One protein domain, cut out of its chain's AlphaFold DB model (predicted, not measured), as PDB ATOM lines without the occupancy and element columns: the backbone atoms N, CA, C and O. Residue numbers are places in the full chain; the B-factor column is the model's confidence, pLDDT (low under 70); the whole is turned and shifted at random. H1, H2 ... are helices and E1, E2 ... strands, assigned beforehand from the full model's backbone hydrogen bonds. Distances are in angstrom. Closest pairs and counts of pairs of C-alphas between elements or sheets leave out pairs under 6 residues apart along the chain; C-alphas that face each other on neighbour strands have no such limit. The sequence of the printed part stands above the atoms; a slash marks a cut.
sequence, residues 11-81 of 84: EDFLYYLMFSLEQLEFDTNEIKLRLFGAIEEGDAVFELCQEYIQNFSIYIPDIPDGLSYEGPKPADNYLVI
ATOM      1  N   GLU A  11     119.427 159.105 190.875       95.31
ATOM      2  CA  GLU A  11     119.401 158.144 191.979       95.31
ATOM      3  C   GLU A  11     118.509 156.940 191.664       95.31
ATOM      4  O   GLU A  11     118.893 155.809 191.958       95.31
ATOM      5  N   ASP A  12     117.359 157.158 191.013       93.75
ATOM      6  CA  ASP A  12     116.516 156.066 190.511       93.75
ATOM      7  C   ASP A  12     117.305 155.185 189.524       93.75
ATOM      8  O   ASP A  12     117.227 153.956 189.573       93.75
ATOM      9  N   PHE A  13     118.089 155.806 188.632       92.62
ATOM     10  CA  PHE A  13     118.920 155.084 187.667       92.62
ATOM     11  C   PHE A  13     119.974 154.222 188.367       92.62
ATOM     12  O   PHE A  13     120.058 153.019 188.101       92.62
ATOM     13  N   LEU A  14     120.742 154.816 189.290       93.12
ATOM     14  CA  LEU A  14     121.751 154.093 190.064       93.12
ATOM     15  C   LEU A  14     121.112 152.949 190.860       93.12
ATOM     16  O   LEU A  14     121.660 151.849 190.889       93.12
ATOM     17  N   TYR A  15     119.943 153.172 191.460       94.06
ATOM     18  CA  TYR A  15     119.220 152.139 192.196       94.06
ATOM     19  C   TYR A  15     118.906 150.921 191.318       94.06
ATOM     20  O   TYR A  15     119.233 149.793 191.693       94.06
ATOM     21  N   TYR A  16     118.318 151.120 190.133       93.06
ATOM     22  CA  TYR A  16     117.993 150.005 189.234       93.06
ATOM     23  C   TYR A  16     119.235 149.295 188.694       93.06
ATOM     24  O   TYR A  16     119.219 148.071 188.504       93.06
ATOM     25  N   LEU A  17     120.312 150.047 188.464       91.75
ATOM     26  CA  LEU A  17     121.603 149.501 188.075       91.75
ATOM     27  C   LEU A  17     122.177 148.605 189.176       91.75
ATOM     28  O   LEU A  17     122.423 147.427 188.928       91.75
ATOM     29  N   MET A  18     122.324 149.133 190.391       92.31
ATOM     30  CA  MET A  18     122.856 148.398 191.540       92.31
ATOM     31  C   MET A  18     122.015 147.166 191.862       92.31
ATOM     32  O   MET A  18     122.567 146.084 192.039       92.31
ATOM     33  N   PHE A  19     120.686 147.298 191.831       92.50
ATOM     34  CA  PHE A  19     119.779 146.166 191.989       92.50
ATOM     35  C   PHE A  19     120.047 145.083 190.936       92.50
ATOM     36  O   PHE A  19     120.143 143.905 191.267       92.50
ATOM     37  N   SER A  20     120.212 145.465 189.666       91.69
ATOM     38  CA  SER A  20     120.489 144.508 188.588       91.69
ATOM     39  C   SER A  20     121.850 143.822 188.743       91.69
ATOM     40  O   SER A  20     121.961 142.640 188.425       91.69
ATOM     41  N   LEU A  21     122.867 144.539 189.228       91.19
ATOM     42  CA  LEU A  21     124.187 143.974 189.521       91.19
ATOM     43  C   LEU A  21     124.130 142.990 190.692       91.19
ATOM     44  O   LEU A  21     124.695 141.904 190.594       91.19
ATOM     45  N   GLU A  22     123.390 143.326 191.748       91.81
ATOM     46  CA  GLU A  22     123.185 142.455 192.907       91.81
ATOM     47  C   GLU A  22     122.460 141.158 192.521       91.81
ATOM     48  O   GLU A  22     122.901 140.077 192.902       91.81
ATOM     49  N   GLN A  23     121.405 141.231 191.695       88.75
ATOM     50  CA  GLN A  23     120.706 140.032 191.195       88.75
ATOM     51  C   GLN A  23     121.597 139.120 190.333       88.75
ATOM     52  O   GLN A  23     121.263 137.955 190.118       88.75
ATOM     53  N   LEU A  24     122.694 139.659 189.798       90.62
ATOM     54  CA  LEU A  24     123.685 138.932 189.009       90.62
ATOM     55  C   LEU A  24     124.940 138.574 189.822       90.62
ATOM     56  O   LEU A  24     125.871 138.015 189.250       90.62
ATOM     57  N   GLU A  25     124.950 138.876 191.125       92.44
ATOM     58  CA  GLU A  25     126.059 138.620 192.053       92.44
ATOM     59  C   GLU A  25     127.388 139.271 191.615       92.44
ATOM     60  O   GLU A  25     128.472 138.727 191.822       92.44
ATOM     61  N   PHE A  26     127.314 140.454 190.999       91.50
ATOM     62  CA  PHE A  26     128.486 141.198 190.536       91.50
ATOM     63  C   PHE A  26     129.099 142.105 191.613       91.50
ATOM     64  O   PHE A  26     128.384 142.837 192.296       91.50
ATOM     65  N   ASP A  27     130.433 142.140 191.683       90.00
ATOM     66  CA  ASP A  27     131.193 143.100 192.497       90.00
ATOM     67  C   ASP A  27     131.479 144.386 191.703       90.00
ATOM     68  O   ASP A  27     132.101 144.354 190.637       90.00
ATOM     69  N   THR A  28     131.061 145.541 192.226       88.31
ATOM     70  CA  THR A  28     131.242 146.850 191.577       88.31
ATOM     71  C   THR A  28     132.704 147.269 191.398       88.31
ATOM     72  O   THR A  28     132.988 148.138 190.566       88.31
ATOM     73  N   ASN A  29     133.632 146.656 192.136       89.25
ATOM     74  CA  ASN A  29     135.071 146.892 192.009       89.25
ATOM     75  C   ASN A  29     135.695 146.074 190.868       89.25
ATOM     76  O   ASN A  29     136.699 146.478 190.279       89.25
ATOM     77  N   GLU A  30     135.097 144.931 190.526       89.88
ATOM     78  CA  GLU A  30     135.646 144.004 189.531       89.88
ATOM     79  C   GLU A  30     134.978 144.139 188.161       89.88
ATOM     80  O   GLU A  30     135.641 143.981 187.128       89.88
ATOM     81  N   ILE A  31     133.679 144.457 188.119       91.44
ATOM     82  CA  ILE A  31     132.965 144.569 186.846       91.44
ATOM     83  C   ILE A  31     133.483 145.718 185.993       91.44
ATOM     84  O   ILE A  31     133.896 146.765 186.490       91.44
ATOM     85  N   LYS A  32     133.363 145.532 184.677       90.12
ATOM     86  CA  LYS A  32     133.539 146.579 183.671       90.12
ATOM     87  C   LYS A  32     132.178 146.954 183.114       90.12
ATOM     88  O   LYS A  32     131.625 146.232 182.283       90.12
ATOM     89  N   LEU A  33     131.637 148.076 183.571       90.25
ATOM     90  CA  LEU A  33     130.349 148.576 183.110       90.25
ATOM     91  C   LEU A  33     130.541 149.569 181.963       90.25
ATOM     92  O   LEU A  33     131.365 150.478 182.054       90.25
ATOM     93  N   ARG A  34     129.740 149.421 180.899       88.38
ATOM     94  CA  ARG A  34     129.702 150.377 179.789       88.38
ATOM     95  C   ARG A  34     128.289 150.868 179.500       88.38
ATOM     96  O   ARG A  34     127.400 150.063 179.250       88.38
ATOM     97  N   LEU A  35     128.072 152.180 179.495       85.88
ATOM     98  CA  LEU A  35     126.759 152.768 179.180       85.88
ATOM     99  C   LEU A  35     126.702 153.298 177.755       85.88
ATOM    100  O   LEU A  35     127.725 153.706 177.222       85.88
ATOM    101  N   PHE A  36     125.526 153.308 177.132       83.75
ATOM    102  CA  PHE A  36     125.337 153.882 175.798       83.75
ATOM    103  C   PHE A  36     123.956 154.548 175.674       83.75
ATOM    104  O   PHE A  36     123.055 154.315 176.473       83.75
ATOM    105  N   GLY A  37     123.765 155.404 174.673       81.44
ATOM    106  CA  GLY A  37     122.535 156.197 174.524       81.44
ATOM    107  C   GLY A  37     122.737 157.652 174.947       81.44
ATOM    108  O   GLY A  37     123.824 158.189 174.748       81.44
ATOM    109  N   ALA A  38     121.702 158.300 175.484       81.44
ATOM    110  CA  ALA A  38     121.719 159.716 175.876       81.44
ATOM    111  C   ALA A  38     122.386 159.952 177.254       81.44
ATOM    112  O   ALA A  38     121.789 160.474 178.200       81.44
ATOM    113  N   ILE A  39     123.645 159.532 177.362       85.06
ATOM    114  CA  ILE A  39     124.516 159.803 178.504       85.06
ATOM    115  C   ILE A  39     125.799 160.469 178.015       85.06
ATOM    116  O   ILE A  39     126.416 159.997 177.057       85.06
ATOM    117  N   GLU A  40     126.204 161.542 178.687       86.81
ATOM    118  CA  GLU A  40     127.436 162.273 178.394       86.81
ATOM    119  C   GLU A  40     128.353 162.304 179.628       86.81
ATOM    120  O   GLU A  40     127.909 162.160 180.771       86.81
ATOM    121  N   GLU A  41     129.663 162.448 179.406       87.00
ATOM    122  CA  GLU A  41     130.611 162.630 180.509       87.00
ATOM    123  C   GLU A  41     130.320 163.958 181.224       87.00
ATOM    124  O   GLU A  41     130.197 165.001 180.584       87.00
ATOM    125  N   GLY A  42     130.230 163.921 182.555       87.75
ATOM    126  CA  GLY A  42     129.890 165.086 183.382       87.75
ATOM    127  C   GLY A  42     128.389 165.299 183.616       87.75
ATOM    128  O   GLY A  42     128.017 166.206 184.356       87.75
ATOM    129  N   ASP A  43     127.515 164.465 183.045       90.50
ATOM    130  CA  ASP A  43     126.101 164.471 183.425       90.50
ATOM    131  C   ASP A  43     125.887 163.829 184.800       90.50
ATOM    132  O   ASP A  43     126.605 162.915 185.203       90.50
ATOM    133  N   ALA A  44     124.813 164.223 185.490       92.38
ATOM    134  CA  ALA A  44     124.518 163.748 186.843       92.38
ATOM    135  C   ALA A  44     124.425 162.212 186.959       92.38
ATOM    136  O   ALA A  44     124.834 161.645 187.965       92.38
ATOM    137  N   VAL A  45     123.911 161.520 185.931       91.12
ATOM    138  CA  VAL A  45     123.890 160.042 185.900       91.12
ATOM    139  C   VAL A  45     125.303 159.475 185.783       91.12
ATOM    140  O   VAL A  45     125.618 158.484 186.439       91.12
ATOM    141  N   PHE A  46     126.146 160.087 184.949       91.88
ATOM    142  CA  PHE A  46     127.519 159.651 184.730       91.88
ATOM    143  C   PHE A  46     128.361 159.846 185.991       91.88
ATOM    144  O   PHE A  46     128.967 158.883 186.459       91.88
ATOM    145  N   GLU A  47     128.338 161.050 186.569       93.88
ATOM    146  CA  GLU A  47     129.069 161.371 187.799       93.88
ATOM    147  C   GLU A  47     128.650 160.438 188.939       93.88
ATOM    148  O   GLU A  47     129.498 159.809 189.572       93.88
ATOM    149  N   LEU A  48     127.338 160.247 189.118       93.88
ATOM    150  CA  LEU A  48     126.817 159.367 190.155       93.88
ATOM    151  C   LEU A  48     127.215 157.902 189.930       93.88
ATOM    152  O   LEU A  48     127.581 157.220 190.876       93.88
ATOM    153  N   CYS A  49     127.188 157.379 188.702       91.94
ATOM    154  CA  CYS A  49     127.628 156.000 188.454       91.94
ATOM    155  C   CYS A  49     129.138 155.821 188.672       91.94
ATOM    156  O   CYS A  49     129.565 154.782 189.182       91.94
ATOM    157  N   GLN A  50     129.938 156.826 188.313       92.25
ATOM    158  CA  GLN A  50     131.391 156.802 188.470       92.25
ATOM    159  C   GLN A  50     131.823 156.768 189.947       92.25
ATOM    160  O   GLN A  50     132.868 156.200 190.260       92.25
ATOM    161  N   GLU A  51     131.024 157.319 190.865       93.00
ATOM    162  CA  GLU A  51     131.293 157.246 192.309       93.00
ATOM    163  C   GLU A  51     131.147 155.828 192.890       93.00
ATOM    164  O   GLU A  51     131.808 155.495 193.875       93.00
ATOM    165  N   TYR A  52     130.305 154.982 192.288       92.00
ATOM    166  CA  TYR A  52     129.946 153.667 192.837       92.00
ATOM    167  C   TYR A  52     130.576 152.491 192.083       92.00
ATOM    168  O   TYR A  52     130.676 151.394 192.640       92.00
ATOM    169  N   ILE A  53     130.983 152.688 190.826       91.88
ATOM    170  CA  ILE A  53     131.484 151.623 189.950       91.88
ATOM    171  C   ILE A  53     132.894 151.964 189.490       91.88
ATOM    172  O   ILE A  53     133.116 152.951 188.792       91.88
ATOM    173  N   GLN A  54     133.851 151.107 189.848       88.38
ATOM    174  CA  GLN A  54     135.268 151.419 189.682       88.38
ATOM    175  C   GLN A  54     135.713 151.422 188.214       88.38
ATOM    176  O   GLN A  54     136.491 152.286 187.809       88.38
ATOM    177  N   ASN A  55     135.222 150.473 187.407       89.88
ATOM    178  CA  ASN A  55     135.544 150.399 185.980       89.88
ATOM    179  C   ASN A  55     134.313 150.766 185.145       89.88
ATOM    180  O   ASN A  55     133.579 149.900 184.661       89.88
ATOM    181  N   PHE A  56     134.104 152.068 184.991       89.12
ATOM    182  CA  PHE A  56     132.958 152.654 184.310       89.12
ATOM    183  C   PHE A  56     133.390 153.428 183.061       89.12
ATOM    184  O   PHE A  56     134.362 154.181 183.099       89.12
ATOM    185  N   SER A  57     132.685 153.247 181.941       89.38
ATOM    186  CA  SER A  57     132.911 154.053 180.737       89.38
ATOM    187  C   SER A  57     131.646 154.217 179.896       89.38
ATOM    188  O   SER A  57     130.700 153.435 179.999       89.38
ATOM    189  N   ILE A  58     131.642 155.199 178.998       88.25
ATOM    190  CA  ILE A  58     130.631 155.294 177.940       88.25
ATOM    191  C   ILE A  58     131.112 154.484 176.729       88.25
ATOM    192  O   ILE A  58     132.302 154.425 176.421       88.25
ATOM    193  N   TYR A  59     130.186 153.801 176.067       85.06
ATOM    194  CA  TYR A  59     130.389 153.108 174.806       85.06
ATOM    195  C   TYR A  59     129.683 153.882 173.697       85.06
ATOM    196  O   TYR A  59     128.454 153.958 173.654       85.06
ATOM    197  N   ILE A  60     130.478 154.430 172.784       80.44
ATOM    198  CA  ILE A  60     130.001 155.080 171.568       80.44
ATOM    199  C   ILE A  60     130.217 154.081 170.427       80.44
ATOM    200  O   ILE A  60     131.354 153.657 170.219       80.44
ATOM    201  N   PRO A  61     129.161 153.648 169.716       75.94
ATOM    202  CA  PRO A  61     129.333 152.748 168.587       75.94
ATOM    203  C   PRO A  61     130.042 153.471 167.438       75.94
ATOM    204  O   PRO A  61     129.644 154.573 167.059       75.94
ATOM    205  N   ASP A  62     131.046 152.823 166.847       74.12
ATOM    206  CA  ASP A  62     131.663 153.292 165.608       74.12
ATOM    207  C   ASP A  62     130.638 153.189 164.472       74.12
ATOM    208  O   ASP A  62     130.272 152.094 164.030       74.12
ATOM    209  N   ILE A  63     130.132 154.334 164.015       69.31
ATOM    210  CA  ILE A  63     129.241 154.401 162.858       69.31
ATOM    211  C   ILE A  63     130.131 154.429 161.605       69.31
ATOM    212  O   ILE A  63     130.952 155.338 161.491       69.31
ATOM    213  N   PRO A  64     130.009 153.465 160.669       76.94
ATOM    214  CA  PRO A  64     130.819 153.456 159.454       76.94
ATOM    215  C   PRO A  64     130.653 154.748 158.646       76.94
ATOM    216  O   PRO A  64     129.532 155.243 158.488       76.94
ATOM    217  N   ASP A  65     131.756 155.249 158.082       69.38
ATOM    218  CA  ASP A  65     131.750 156.425 157.208       69.38
ATOM    219  C   ASP A  65     130.707 156.270 156.087       69.38
ATOM    220  O   ASP A  65     130.693 155.286 155.346       69.38
ATOM    221  N   GLY A  66     129.819 157.259 155.969       64.81
ATOM    222  CA  GLY A  66     128.737 157.280 154.978       64.81
ATOM    223  C   GLY A  66     127.370 156.814 155.491       64.81
ATOM    224  O   GLY A  66     126.391 156.919 154.752       64.81
ATOM    225  N   LEU A  67     127.266 156.359 156.742       60.75
ATOM    226  CA  LEU A  67     125.985 156.158 157.420       60.75
ATOM    227  C   LEU A  67     125.700 157.342 158.353       60.75
ATOM    228  O   LEU A  67     126.268 157.453 159.432       60.75
ATOM    229  N   SER A  68     124.797 158.233 157.948       56.25
ATOM    230  CA  SER A  68     124.228 159.250 158.837       56.25
ATOM    231  C   SER A  68     122.933 158.726 159.448       56.25
ATOM    232  O   SER A  68     121.996 158.370 158.730       56.25
ATOM    233  N   TYR A  69     122.854 158.685 160.778       56.12
ATOM    234  CA  TYR A  69     121.595 158.412 161.460       56.12
ATOM    235  C   TYR A  69     120.711 159.669 161.405       56.12
ATOM    236  O   TYR A  69     120.890 160.595 162.190       56.12
ATOM    237  N   GLU A  70     119.768 159.707 160.460       53.03
ATOM    238  CA  GLU A  70     118.721 160.745 160.366       53.03
ATOM    239  C   GLU A  70     117.477 160.420 161.219       53.03
ATOM    240  O   GLU A  70     116.446 161.084 161.121       53.03
ATOM    241  N   GLY A  71     117.543 159.371 162.046       54.34
ATOM    242  CA  GLY A  71     116.466 159.015 162.963       54.34
ATOM    243  C   GLY A  71     116.394 159.958 164.170       54.34
ATOM    244  O   GLY A  71     117.341 160.703 164.441       54.34
ATOM    245  N   PRO A  72     115.284 159.936 164.932       49.62
ATOM    246  CA  PRO A  72     115.229 160.643 166.205       49.62
ATOM    247  C   PRO A  72     116.391 160.158 167.067       49.62
ATOM    248  O   PRO A  72     116.508 158.951 167.275       49.62
ATOM    249  N   LYS A  73     117.254 161.077 167.540       54.12
ATOM    250  CA  LYS A  73     118.292 160.742 168.530       54.12
ATOM    251  C   LYS A  73     117.639 159.823 169.565       54.12
ATOM    252  O   LYS A  73     116.578 160.219 170.058       54.12
ATOM    253  N   PRO A  74     118.176 158.616 169.825       52.56
ATOM    254  CA  PRO A  74     117.563 157.706 170.781       52.56
ATOM    255  C   PRO A  74     117.344 158.488 172.074       52.56
ATOM    256  O   PRO A  74     118.294 158.971 172.680       52.56
ATOM    257  N   ALA A  75     116.073 158.720 172.396       45.78
ATOM    258  CA  ALA A  75     115.667 159.581 173.501       45.78
ATOM    259  C   ALA A  75     115.901 158.905 174.859       45.78
ATOM    260  O   ALA A  75     115.818 159.562 175.892       45.78
ATOM    261  N   ASP A  76     116.201 157.604 174.831       54.03
ATOM    262  CA  ASP A  76     116.279 156.739 175.991       54.03
ATOM    263  C   ASP A  76     117.711 156.238 176.202       54.03
ATOM    264  O   ASP A  76     118.422 155.850 175.267       54.03
ATOM    265  N   ASN A  77     118.123 156.232 177.467       51.16
ATOM    266  CA  ASN A  77     119.398 155.687 177.911       51.16
ATOM    267  C   ASN A  77     119.321 154.171 177.943       51.16
ATOM    268  O   ASN A  77     118.451 153.605 178.604       51.16
ATOM    269  N   TYR A  78     120.249 153.506 177.260       55.81
ATOM    270  CA  TYR A  78     120.319 152.056 177.252       55.81
ATOM    271  C   TYR A  78     121.563 151.597 178.020       55.81
ATOM    272  O   TYR A  78     122.693 152.012 177.782       55.81
ATOM    273  N   LEU A  79     121.370 150.698 178.975       54.75
ATOM    274  CA  LEU A  79     122.458 150.164 179.783       54.75
ATOM    275  C   LEU A  79     122.897 148.812 179.195       54.75
ATOM    276  O   LEU A  79     122.117 147.860 179.200       54.75
ATOM    277  N   VAL A  80     124.124 148.712 178.660       55.34
ATOM    278  CA  VAL A  80     124.711 147.433 178.207       55.34
ATOM    279  C   VAL A  80     125.716 146.948 179.248       55.34
ATOM    280  O   VAL A  80     126.857 147.391 179.324       55.34
ATOM    281  N   ILE A  81     125.306 145.964 180.042       53.00
ATOM    282  CA  ILE A  81     126.239 145.218 180.888       53.00
ATOM    283  C   ILE A  81     126.836 144.120 180.016       53.00
ATOM    284  O   ILE A  81     126.142 143.172 179.648       53.00
TER     285      ILE A  81
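Overview. This is residues 11 to 81 of the 84 residues of the protein "DUF3822 family protein" of Eudoraea sp (UniProt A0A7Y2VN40). A small three-strand sheet has two helices at the end away from a long loop; H1 touches H2, H2 grazes the sheet, and residues 62 to 72 of the loop between E2 and E3 stick out from the body, which spans 33 by 23 by 18 A without them. The printed part has 71 residues, with H1, E1, H2, E2 and E3 in that order along the chain. The sheet is mixed, in the order E2, E1, E3, with E1 and E2 parallel and E1 and E3 antiparallel. The class is mixed, helices and strands, though just 34 of the 71 residues are in named elements. The whole is elongated, spanning 41 by 22 by 21 A, and only just loose, close to compact, with a radius of gyration of the C-alphas of 13.7 A.

Arrangement. H1, residues 11 to 23, touches H2, residues 44 to 52, with residues 11 to 14 alone. Their closest C-alphas, those of Leu 14 and Cys 49, are 6.4 A apart. The two helices run the same way at a steep tilt of 39 degrees. H1 is not on the sheet of E1, residues 32 to 36, E2, residues 55 to 58, and E3, residues 78 to 80. E1, H2 and E2 form a strand-helix-strand unit, two parallel neighbour strands with a helix between, and its crossover is right-handed. H2 is on the sheet but only grazes it, with residues 46 to 50; the closest C-alphas of H2 and E2, those of Gln 50 and Phe 56, are 6.1 A apart. Between E2 and E1, N 33 and O 55 are within hydrogen-bond range at 2.9 A, and N 35 and O 57 at 3.0 A. Between E1 and E3, N 78 and O 36 are within range at 3.0 A. In H1 every O i to N i+4 pair is within hydrogen-bond range; in H2, 4 of 5 are.

Along the chain. H1 begins at C-alpha 11, (119.401, 158.144, 191.979), and is 18.2 A long from first to last C-alpha. E1 measures 13.5 A, H2 12.9 A, E2 10.6 A and E3 6.4 A. E3 ends at C-alpha 80, (124.711, 147.433, 178.207).

Size, cuts and confidence. The C-alphas farthest apart, those of Glu 25 and Gly 66, are 41.6 A apart. Without residues 62 to 72, which stand free, the body spans 33 by 23 by 18 A. The link from E2 to E3, 19 residues, is long. The printed part has no cut. Its mean pLDDT is 80.8, and residue 63 and residues 65 to 81, which include E3, are under 70.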